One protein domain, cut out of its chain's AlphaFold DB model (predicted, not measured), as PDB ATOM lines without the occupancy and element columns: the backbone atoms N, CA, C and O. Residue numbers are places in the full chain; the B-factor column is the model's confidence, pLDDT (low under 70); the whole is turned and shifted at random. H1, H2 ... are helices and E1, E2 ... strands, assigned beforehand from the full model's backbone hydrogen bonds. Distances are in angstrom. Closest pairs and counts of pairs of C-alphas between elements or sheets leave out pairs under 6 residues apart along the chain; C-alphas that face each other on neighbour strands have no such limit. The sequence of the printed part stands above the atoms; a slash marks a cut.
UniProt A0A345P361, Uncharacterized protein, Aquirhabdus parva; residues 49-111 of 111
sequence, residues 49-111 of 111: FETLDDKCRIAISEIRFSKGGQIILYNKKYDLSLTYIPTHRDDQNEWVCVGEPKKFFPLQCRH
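This is residues 49 to 111 of the 111 residues of an uncharacterized protein of Aquirhabdus parva (UniProt A0A345P361). A small sheet of four antiparallel strands, with the long hairpin of E3 and E4 reaching out along the longest axis; its tip, residues 88 to 93, sticks out free. The short helix H1 grazes the sheet with residues 56 to 59, and the unnamed last stretch, residues 99 to 111, folds back from the end of E4 toward H1. The printed part has 63 residues, with the named elements H1, E1, E2, E3 and E4 along the chain and the sheet order E1, E2, E3, E4; the class is mostly strand. The whole is compact, with a radius of gyration of the C-alphas of 11.8 A, yet elongated, spanning 36 by 22 by 22 A.

H1, residues 54 to 59, is only just on the sheet, with 5 pairs of C-alphas within 10 A, and it only grazes it. The closest C-alphas of H1 and E2, residues 71 to 75, are those of Ala 59 and Asn 75, 6.3 A apart. In H1 every O i to N i+4 pair is within hydrogen-bond range. E1, residues 62 to 65, and E2 form an antiparallel hairpin, with N 64 and O 72 2.8 A apart. E2 and E3, residues 80 to 89, form the next hairpin, antiparallel at 161 degrees between directions, with N 73 and O 82 2.8 A apart. E3 and E4, residues 92 to 98, form the third, antiparallel at 149 degrees, with N 87 and O 94 2.8 A and N 98 and O 83 2.7 A apart. The four strands make a meander, each strand the antiparallel neighbour of the one before. E1 and E4 are the edge strands, and E4 is apart from E1 and from E2. From edge to edge the strands' lines turn by 59 degrees, and the way across the sheet turns by 67 degrees.

H1 begins at C-alpha 54, (17.676, -40.073, -11.481), and is 8.8 A long from first to last C-alpha. E1 measures 10.3 A and E2 13.4 A. E3, the longest strand with 10 residues, runs 27.9 A from C-alpha 80 at (3.458, -29.711, -17.245) to C-alpha 89. E4 measures 18.3 A and ends at C-alpha 98, (2.258, -37.716, -26.849).

The two C-alphas farthest apart are those of Lys 77 and Asp 90, at 37.5 A. The printed part has no cut and ends at residue 111, the chain's last. The four links between named elements are tight. The mean pLDDT of the printed part is 71.1; 29 residues are under 70, namely 49 to 53, 56 to 57, 88 to 94 and 97 to 111.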
ATOM      1  N   PHE A  49       8.645 -45.680 -10.520       54.34
ATOM      2  CA  PHE A  49       9.468 -44.550 -10.141       54.34
ATOM      3  C   PHE A  49      10.930 -44.928  -9.866       54.34
ATOM      4  O   PHE A  49      11.824 -44.151 -10.180       54.34
ATOM      5  N   GLU A  50      11.188 -46.105  -9.296       52.41
ATOM      6  CA  GLU A  50      12.538 -46.548  -8.919       52.41
ATOM      7  C   GLU A  50      13.361 -47.001 -10.126       52.41
ATOM      8  O   GLU A  50      14.583 -46.876 -10.119       52.41
ATOM      9  N   THR A  51      12.694 -47.452 -11.191       58.59
ATOM     10  CA  THR A  51      13.326 -47.826 -12.463       58.59
ATOM     11  C   THR A  51      13.615 -46.632 -13.375       58.59
ATOM     12  O   THR A  51      14.261 -46.797 -14.407       58.59
ATOM     13  N   LEU A  52      13.154 -45.427 -13.022       62.88
ATOM     14  CA  LEU A  52      13.442 -44.216 -13.790       62.88
ATOM     15  C   LEU A  52      14.858 -43.707 -13.504       62.88
ATOM     16  O   LEU A  52      15.324 -43.698 -12.359       62.88
ATOM     17  N   ASP A  53      15.521 -43.194 -14.541       68.94
ATOM     18  CA  ASP A  53      16.779 -42.456 -14.404       68.94
ATOM     19  C   ASP A  53      16.636 -41.340 -13.346       68.94
ATOM     20  O   ASP A  53      15.579 -40.704 -13.239       68.94
ATOM     21  N   ASP A  54      17.683 -41.091 -12.549       74.81
ATOM     22  CA  ASP A  54      17.676 -40.073 -11.481       74.81
ATOM     23  C   ASP A  54      17.208 -38.701 -11.994       74.81
ATOM     24  O   ASP A  54      16.483 -37.975 -11.309       74.81
ATOM     25  N   LYS A  55      17.566 -38.350 -13.236       70.25
ATOM     26  CA  LYS A  55      17.162 -37.085 -13.862       70.25
ATOM     27  C   LYS A  55      15.658 -37.022 -14.103       70.25
ATOM     28  O   LYS A  55      15.075 -35.943 -14.010       70.25
ATOM     29  N   CYS A  56      15.029 -38.160 -14.382       68.56
ATOM     30  CA  CYS A  56      13.587 -38.256 -14.563       68.56
ATOM     31  C   CYS A  56      12.845 -38.228 -13.245       68.56
ATOM     32  O   CYS A  56      11.878 -37.483 -13.124       68.56
ATOM     33  N   ARG A  57      13.353 -38.924 -12.226       69.75
ATOM     34  CA  ARG A  57      12.786 -38.859 -10.875       69.75
ATOM     35  C   ARG A  57      12.699 -37.428 -10.348       69.75
ATOM     36  O   ARG A  57      11.689 -37.058  -9.768       69.75
ATOM     37  N   ILE A  58      13.711 -36.598 -10.607       73.50
ATOM     38  CA  ILE A  58      13.711 -35.180 -10.203       73.50
ATOM     39  C   ILE A  58      12.707 -34.348 -11.019       73.50
ATOM     40  O   ILE A  58      12.129 -33.383 -10.514       73.50
ATOM     41  N   ALA A  59      12.497 -34.696 -12.289       73.12
ATOM     42  CA  ALA A  59      11.611 -33.971 -13.194       73.12
ATOM     43  C   ALA A  59      10.131 -34.373 -13.067       73.12
ATOM     44  O   ALA A  59       9.283 -33.720 -13.673       73.12
ATOM     45  N   ILE A  60       9.799 -35.416 -12.305       78.38
ATOM     46  CA  ILE A  60       8.439 -35.945 -12.180       78.38
ATOM     47  C   ILE A  60       7.983 -35.759 -10.736       78.38
ATOM     48  O   ILE A  60       8.612 -36.222  -9.796       78.38
ATOM     49  N   SER A  61       6.875 -35.059 -10.546       82.75
ATOM     50  CA  SER A  61       6.261 -34.852  -9.232       82.75
ATOM     51  C   SER A  61       5.159 -35.864  -8.929       82.75
ATOM     52  O   SER A  61       4.788 -36.033  -7.770       82.75
ATOM     53  N   GLU A  62       4.573 -36.472  -9.960       84.38
ATOM     54  CA  GLU A  62       3.446 -37.391  -9.836       84.38
ATOM     55  C   GLU A  62       3.332 -38.264 -11.093       84.38
ATOM     56  O   GLU A  62       3.598 -37.794 -12.200       84.38
ATOM     57  N   ILE A  63       2.905 -39.518 -10.926       80.88
ATOM     58  CA  ILE A  63       2.539 -40.417 -12.025       80.88
ATOM     59  C   ILE A  63       1.045 -40.723 -11.907       80.88
ATOM     60  O   ILE A  63       0.575 -41.097 -10.832       80.88
ATOM     61  N   ARG A  64       0.296 -40.563 -13.000       83.19
ATOM     62  CA  ARG A  64      -1.136 -40.884 -13.083       83.19
ATOM     63  C   ARG A  64      -1.387 -41.938 -14.152       83.19
ATOM     64  O   ARG A  64      -0.689 -41.982 -15.160       83.19
ATOM     65  N   PHE A  65      -2.433 -42.732 -13.951       80.62
ATOM     66  CA  PHE A  65      -2.860 -43.772 -14.884       80.62
ATOM     67  C   PHE A  65      -4.253 -43.453 -15.421       80.62
ATOM     68  O   PHE A  65      -5.155 -43.099 -14.660       80.62
ATOM     69  N   SER A  66      -4.421 -43.557 -16.738       77.25
ATOM     70  CA  SER A  66      -5.709 -43.365 -17.413       77.25
ATOM     71  C   SER A  66      -6.441 -44.693 -17.604       77.25
ATOM     72  O   SER A  66      -5.819 -45.747 -17.711       77.25
ATOM     73  N   LYS A  67      -7.773 -44.633 -17.753       72.44
ATOM     74  CA  LYS A  67      -8.618 -45.802 -18.060       72.44
ATOM     75  C   LYS A  67      -8.233 -46.516 -19.366       72.44
ATOM     76  O   LYS A  67      -8.562 -47.682 -19.514       72.44
ATOM     77  N   GLY A  68      -7.531 -45.845 -20.282       74.00
ATOM     78  CA  GLY A  68      -7.025 -46.425 -21.536       74.00
ATOM     79  C   GLY A  68      -5.607 -47.005 -21.460       74.00
ATOM     80  O   GLY A  68      -4.954 -47.096 -22.493       74.00
ATOM     81  N   GLY A  69      -5.082 -47.287 -20.261       76.62
ATOM     82  CA  GLY A  69      -3.724 -47.824 -20.086       76.62
ATOM     83  C   GLY A  69      -2.601 -46.807 -20.314       76.62
ATOM     84  O   GLY A  69      -1.443 -47.188 -20.405       76.62
ATOM     85  N   GLN A  70      -2.922 -45.513 -20.408       82.56
ATOM     86  CA  GLN A  70      -1.927 -44.453 -20.592       82.56
ATOM     87  C   GLN A  70      -1.234 -44.125 -19.268       82.56
ATOM     88  O   GLN A  70      -1.881 -44.101 -18.212       82.56
ATOM     89  N   ILE A  71       0.051 -43.790 -19.348       83.25
ATOM     90  CA  ILE A  71       0.862 -43.326 -18.218       83.25
ATOM     91  C   ILE A  71       1.087 -41.830 -18.385       83.25
ATOM     92  O   ILE A  71       1.544 -41.381 -19.429       83.25
ATOM     93  N   ILE A  72       0.788 -41.041 -17.362       83.69
ATOM     94  CA  ILE A  72       0.965 -39.590 -17.389       83.69
ATOM     95  C   ILE A  72       2.000 -39.218 -16.337       83.69
ATOM     96  O   ILE A  72       1.773 -39.409 -15.142       83.69
ATOM     97  N   LEU A  73       3.119 -38.654 -16.778       83.25
ATOM     98  CA  LEU A  73       4.144 -38.075 -15.920       83.25
ATOM     99  C   LEU A  73       3.842 -36.589 -15.730       83.25
ATOM    100  O   LEU A  73       3.780 -35.841 -16.703       83.25
ATOM    101  N   TYR A  74       3.654 -36.144 -14.493       84.06
ATOM    102  CA  TYR A  74       3.291 -34.762 -14.183       84.06
ATOM    103  C   TYR A  74       4.376 -34.069 -13.361       84.06
ATOM    104  O   TYR A  74       4.881 -34.620 -12.383       84.06
ATOM    105  N   ASN A  75       4.715 -32.835 -13.733       82.75
ATOM    106  CA  ASN A  75       5.624 -31.956 -13.012       82.75
ATOM    107  C   ASN A  75       4.838 -30.782 -12.409       82.75
ATOM    108  O   ASN A  75       4.426 -29.868 -13.123       82.75
ATOM    109  N   LYS A  76       4.687 -30.782 -11.080       81.56
ATOM    110  CA  LYS A  76       3.937 -29.760 -10.327       81.56
ATOM    111  C   LYS A  76       4.607 -28.390 -10.344       81.56
ATOM    112  O   LYS A  76       3.921 -27.381 -10.273       81.56
ATOM    113  N   LYS A  77       5.941 -28.343 -10.420       82.56
ATOM    114  CA  LYS A  77       6.705 -27.087 -10.386       82.56
ATOM    115  C   LYS A  77       6.453 -26.238 -11.630       82.56
ATOM    116  O   LYS A  77       6.451 -25.015 -11.530       82.56
ATOM    117  N   TYR A  78       6.278 -26.887 -12.777       79.81
ATOM    118  CA  TYR A  78       6.088 -26.218 -14.065       79.81
ATOM    119  C   TYR A  78       4.661 -26.327 -14.611       79.81
ATOM    120  O   TYR A  78       4.390 -25.748 -15.655       79.81
ATOM    121  N   ASP A  79       3.778 -27.050 -13.918       83.31
ATOM    122  CA  ASP A  79       2.422 -27.377 -14.370       83.31
ATOM    123  C   ASP A  79       2.399 -28.028 -15.768       83.31
ATOM    124  O   ASP A  79       1.656 -27.648 -16.668       83.31
ATOM    125  N   LEU A  80       3.283 -29.014 -15.968       81.50
ATOM    126  CA  LEU A  80       3.458 -29.711 -17.245       81.50
ATOM    127  C   LEU A  80       3.196 -31.203 -17.093       81.50
ATOM    128  O   LEU A  80       3.550 -31.806 -16.081       81.50
ATOM    129  N   SER A  81       2.637 -31.812 -18.137       82.88
ATOM    130  CA  SER A  81       2.426 -33.257 -18.212       82.88
ATOM    131  C   SER A  81       3.033 -33.846 -19.481       82.88
ATOM    132  O   SER A  81       3.145 -33.171 -20.504       82.88
ATOM    133  N   LEU A  82       3.437 -35.106 -19.392       78.75
ATOM    134  CA  LEU A  82       3.942 -35.906 -20.492       78.75
ATOM    135  C   LEU A  82       3.184 -37.235 -20.487       78.75
ATOM    136  O   LEU A  82       3.192 -37.948 -19.485       78.75
ATOM    137  N   THR A  83       2.487 -37.535 -21.578       83.75
ATOM    138  CA  THR A  83       1.591 -38.694 -21.654       83.75
ATOM    139  C   THR A  83       2.212 -39.765 -22.533       83.75
ATOM    140  O   THR A  83       2.530 -39.506 -23.686       83.75
ATOM    141  N   TYR A  84       2.346 -40.976 -22.016       80.50
ATOM    142  CA  TYR A  84       2.728 -42.162 -22.764       80.50
ATOM    143  C   TYR A  84       1.493 -42.988 -23.083       80.50
ATOM    144  O   TYR A  84       0.714 -43.344 -22.195       80.50
ATOM    145  N   ILE A  85       1.328 -43.299 -24.363       81.56
ATOM    146  CA  ILE A  85       0.244 -44.131 -24.871       81.56
ATOM    147  C   ILE A  85       0.849 -45.464 -25.314       81.56
ATOM    148  O   ILE A  85       1.825 -45.445 -26.071       81.56
ATOM    149  N   PRO A  86       0.303 -46.606 -24.865       76.75
ATOM    150  CA  PRO A  86       0.753 -47.900 -25.348       76.75
ATOM    151  C   PRO A  86       0.399 -48.034 -26.832       76.75
ATOM    152  O   PRO A  86      -0.709 -47.699 -27.259       76.75
ATOM    153  N   THR A  87       1.337 -48.523 -27.630       75.06
ATOM    154  CA  THR A  87       1.140 -48.809 -29.048       75.06
ATOM    155  C   THR A  87       1.456 -50.268 -29.318       75.06
ATOM    156  O   THR A  87       2.532 -50.746 -28.975       75.06
ATOM    157  N   HIS A  88       0.533 -50.971 -29.971       66.19
ATOM    158  CA  HIS A  88       0.781 -52.321 -30.460       66.19
ATOM    159  C   HIS A  88       1.397 -52.245 -31.858       66.19
ATOM    160  O   HIS A  88       0.685 -52.061 -32.847       66.19
ATOM    161  N   ARG A  89       2.724 -52.363 -31.938       55.44
ATOM    162  CA  ARG A  89       3.435 -52.672 -33.182       55.44
ATOM    163  C   ARG A  89       4.186 -53.983 -33.008       55.44
ATOM    164  O   ARG A  89       4.915 -54.143 -32.038       55.44
ATOM    165  N   ASP A  90       3.981 -54.896 -33.954       52.09
ATOM    166  CA  ASP A  90       4.840 -56.058 -34.200       52.09
ATOM    167  C   ASP A  90       5.209 -56.876 -32.943       52.09
ATOM    168  O   ASP A  90       6.383 -57.117 -32.672       52.09
ATOM    169  N   ASP A  91       4.202 -57.277 -32.154       57.06
ATOM    170  CA  ASP A  91       4.345 -58.070 -30.916       57.06
ATOM    171  C   ASP A  91       5.235 -57.442 -29.819       57.06
ATOM    172  O   ASP A  91       5.540 -58.086 -28.810       57.06
ATOM    173  N   GLN A  92       5.616 -56.169 -29.963       53.69
ATOM    174  CA  GLN A  92       6.358 -55.409 -28.962       53.69
ATOM    175  C   GLN A  92       5.440 -54.414 -28.244       53.69
ATOM    176  O   GLN A  92       4.658 -53.681 -28.853       53.69
ATOM    177  N   ASN A  93       5.542 -54.383 -26.911       60.03
ATOM    178  CA  ASN A  93       4.879 -53.385 -26.073       60.03
ATOM    179  C   ASN A  93       5.652 -52.061 -26.161       60.03
ATOM    180  O   ASN A  93       6.442 -51.732 -25.276       60.03
ATOM    181  N   GLU A  94       5.452 -51.321 -27.249       67.88
ATOM    182  CA  GLU A  94       6.033 -49.990 -27.433       67.88
ATOM    183  C   GLU A  94       5.158 -48.915 -26.771       67.88
ATOM    184  O   GLU A  94       3.933 -49.030 -26.711       67.88
ATOM    185  N   TRP A  95       5.785 -47.845 -26.276       72.38
ATOM    186  CA  TRP A  95       5.096 -46.698 -25.688       72.38
ATOM    187  C   TRP A  95       5.492 -45.434 -26.436       72.38
ATOM    188  O   TRP A  95       6.674 -45.126 -26.574       72.38
ATOM    189  N   VAL A  96       4.504 -44.669 -26.895       72.56
ATOM    190  CA  VAL A  96       4.740 -43.405 -27.596       72.56
ATOM    191  C   VAL A  96       4.415 -42.242 -26.672       72.56
ATOM    192  O   VAL A  96       3.320 -42.154 -26.119       72.56
ATOM    193  N   CYS A  97       5.367 -41.322 -26.537       69.88
ATOM    194  CA  CYS A  97       5.162 -40.054 -25.852       69.88
ATOM    195  C   CYS A  97       4.333 -39.096 -26.728       69.88
ATOM    196  O   CYS A  97       4.733 -38.740 -27.839       69.88
ATOM    197  N   VAL A  98       3.204 -38.629 -26.202       69.88
ATOM    198  CA  VAL A  98       2.258 -37.716 -26.849       69.88
ATOM    199  C   VAL A  98       2.118 -36.438 -26.013       69.88
ATOM    200  O   VAL A  98       1.846 -36.485 -24.813       69.88
ATOM    201  N   GLY A  99       2.304 -35.285 -26.664       59.91
ATOM    202  CA  GLY A  99       2.249 -33.947 -26.059       59.91
ATOM    203  C   GLY A  99       3.535 -33.132 -26.267       59.91
ATOM    204  O   GLY A  99       4.607 -33.680 -26.518       59.91
ATOM    205  N   GLU A 100       3.439 -31.803 -26.173       54.09
ATOM    206  CA  GLU A 100       4.607 -30.929 -25.984       54.09
ATOM    207  C   GLU A 100       4.805 -30.705 -24.478       54.09
ATOM    208  O   GLU A 100       3.840 -30.363 -23.797       54.09
ATOM    209  N   PRO A 101       6.030 -30.895 -23.939       55.97
ATOM    210  CA  PRO A 101       7.128 -29.993 -24.273       55.97
ATOM    211  C   PRO A 101       8.508 -30.675 -24.305       55.97
ATOM    212  O   PRO A 101       9.121 -30.965 -23.273       55.97
ATOM    213  N   LYS A 102       9.094 -30.796 -25.503       54.31
ATOM    214  CA  LYS A 102      10.457 -31.332 -25.715       54.31
ATOM    215  C   LYS A 102      11.570 -30.603 -24.932       54.31
ATOM    216  O   LYS A 102      12.699 -31.085 -24.917       54.31
ATOM    217  N   LYS A 103      11.282 -29.445 -24.322       57.34
ATOM    218  CA  LYS A 103      12.267 -28.575 -23.657       57.34
ATOM    219  C   LYS A 103      12.331 -28.702 -22.129       57.34
ATOM    220  O   LYS A 103      13.369 -28.359 -21.578       57.34
ATOM    221  N   PHE A 104      11.279 -29.172 -21.448       58.19
ATOM    222  CA  PHE A 104      11.221 -29.146 -19.971       58.19
ATOM    223  C   PHE A 104      11.423 -30.506 -19.302       58.19
ATOM    224  O   PHE A 104      11.804 -30.558 -18.136       58.19
ATOM    225  N   PHE A 105      11.235 -31.597 -20.044       64.25
ATOM    226  CA  PHE A 105      11.625 -32.929 -19.599       64.25
ATOM    227  C   PHE A 105      13.007 -33.287 -20.171       64.25
ATOM    228  O   PHE A 105      13.242 -33.079 -21.374       64.25
ATOM    229  N   PRO A 106      13.935 -33.824 -19.350       65.62
ATOM    230  CA  PRO A 106      15.193 -34.375 -19.845       65.62
ATOM    231  C   PRO A 106      14.949 -35.356 -20.998       65.62
ATOM    232  O   PRO A 106      13.905 -35.998 -21.070       65.62
ATOM    233  N   LEU A 107      15.899 -35.466 -21.931       66.81
ATOM    234  CA  LEU A 107      15.771 -36.366 -23.088       66.81
ATOM    235  C   LEU A 107      15.514 -37.822 -22.660       66.81
ATOM    236  O   LEU A 107      14.740 -38.515 -23.304       66.81
ATOM    237  N   GLN A 108      16.099 -38.232 -21.535       66.88
ATOM    238  CA  GLN A 108      15.939 -39.552 -20.923       66.88
ATOM    239  C   GLN A 108      14.506 -39.845 -20.468       66.88
ATOM    240  O   GLN A 108      14.153 -41.001 -20.330       66.88
ATOM    241  N   CYS A 109      13.700 -38.809 -20.226       64.25
ATOM    242  CA  CYS A 109      12.314 -38.938 -19.764       64.25
ATOM    243  C   CYS A 109      11.320 -38.776 -20.906       64.25
ATOM    244  O   CYS A 109      10.142 -38.565 -20.657       64.25
ATOM    245  N   ARG A 110      11.827 -38.700 -22.139       65.12
ATOM    246  CA  ARG A 110      11.044 -38.664 -23.374       65.12
ATOM    247  C   ARG A 110      11.189 -39.964 -24.156       65.12
ATOM    248  O   ARG A 110      10.292 -40.284 -24.928       65.12
ATOM    249  N   HIS A 111      12.328 -40.637 -23.998       64.31
ATOM    250  CA  HIS A 111      12.556 -42.014 -24.431       64.31
ATOM    251  C   HIS A 111      12.081 -42.976 -23.343       64.31
ATOM    252  O   HIS A 111      11.770 -44.123 -23.708       64.31
TER     253      HIS A 111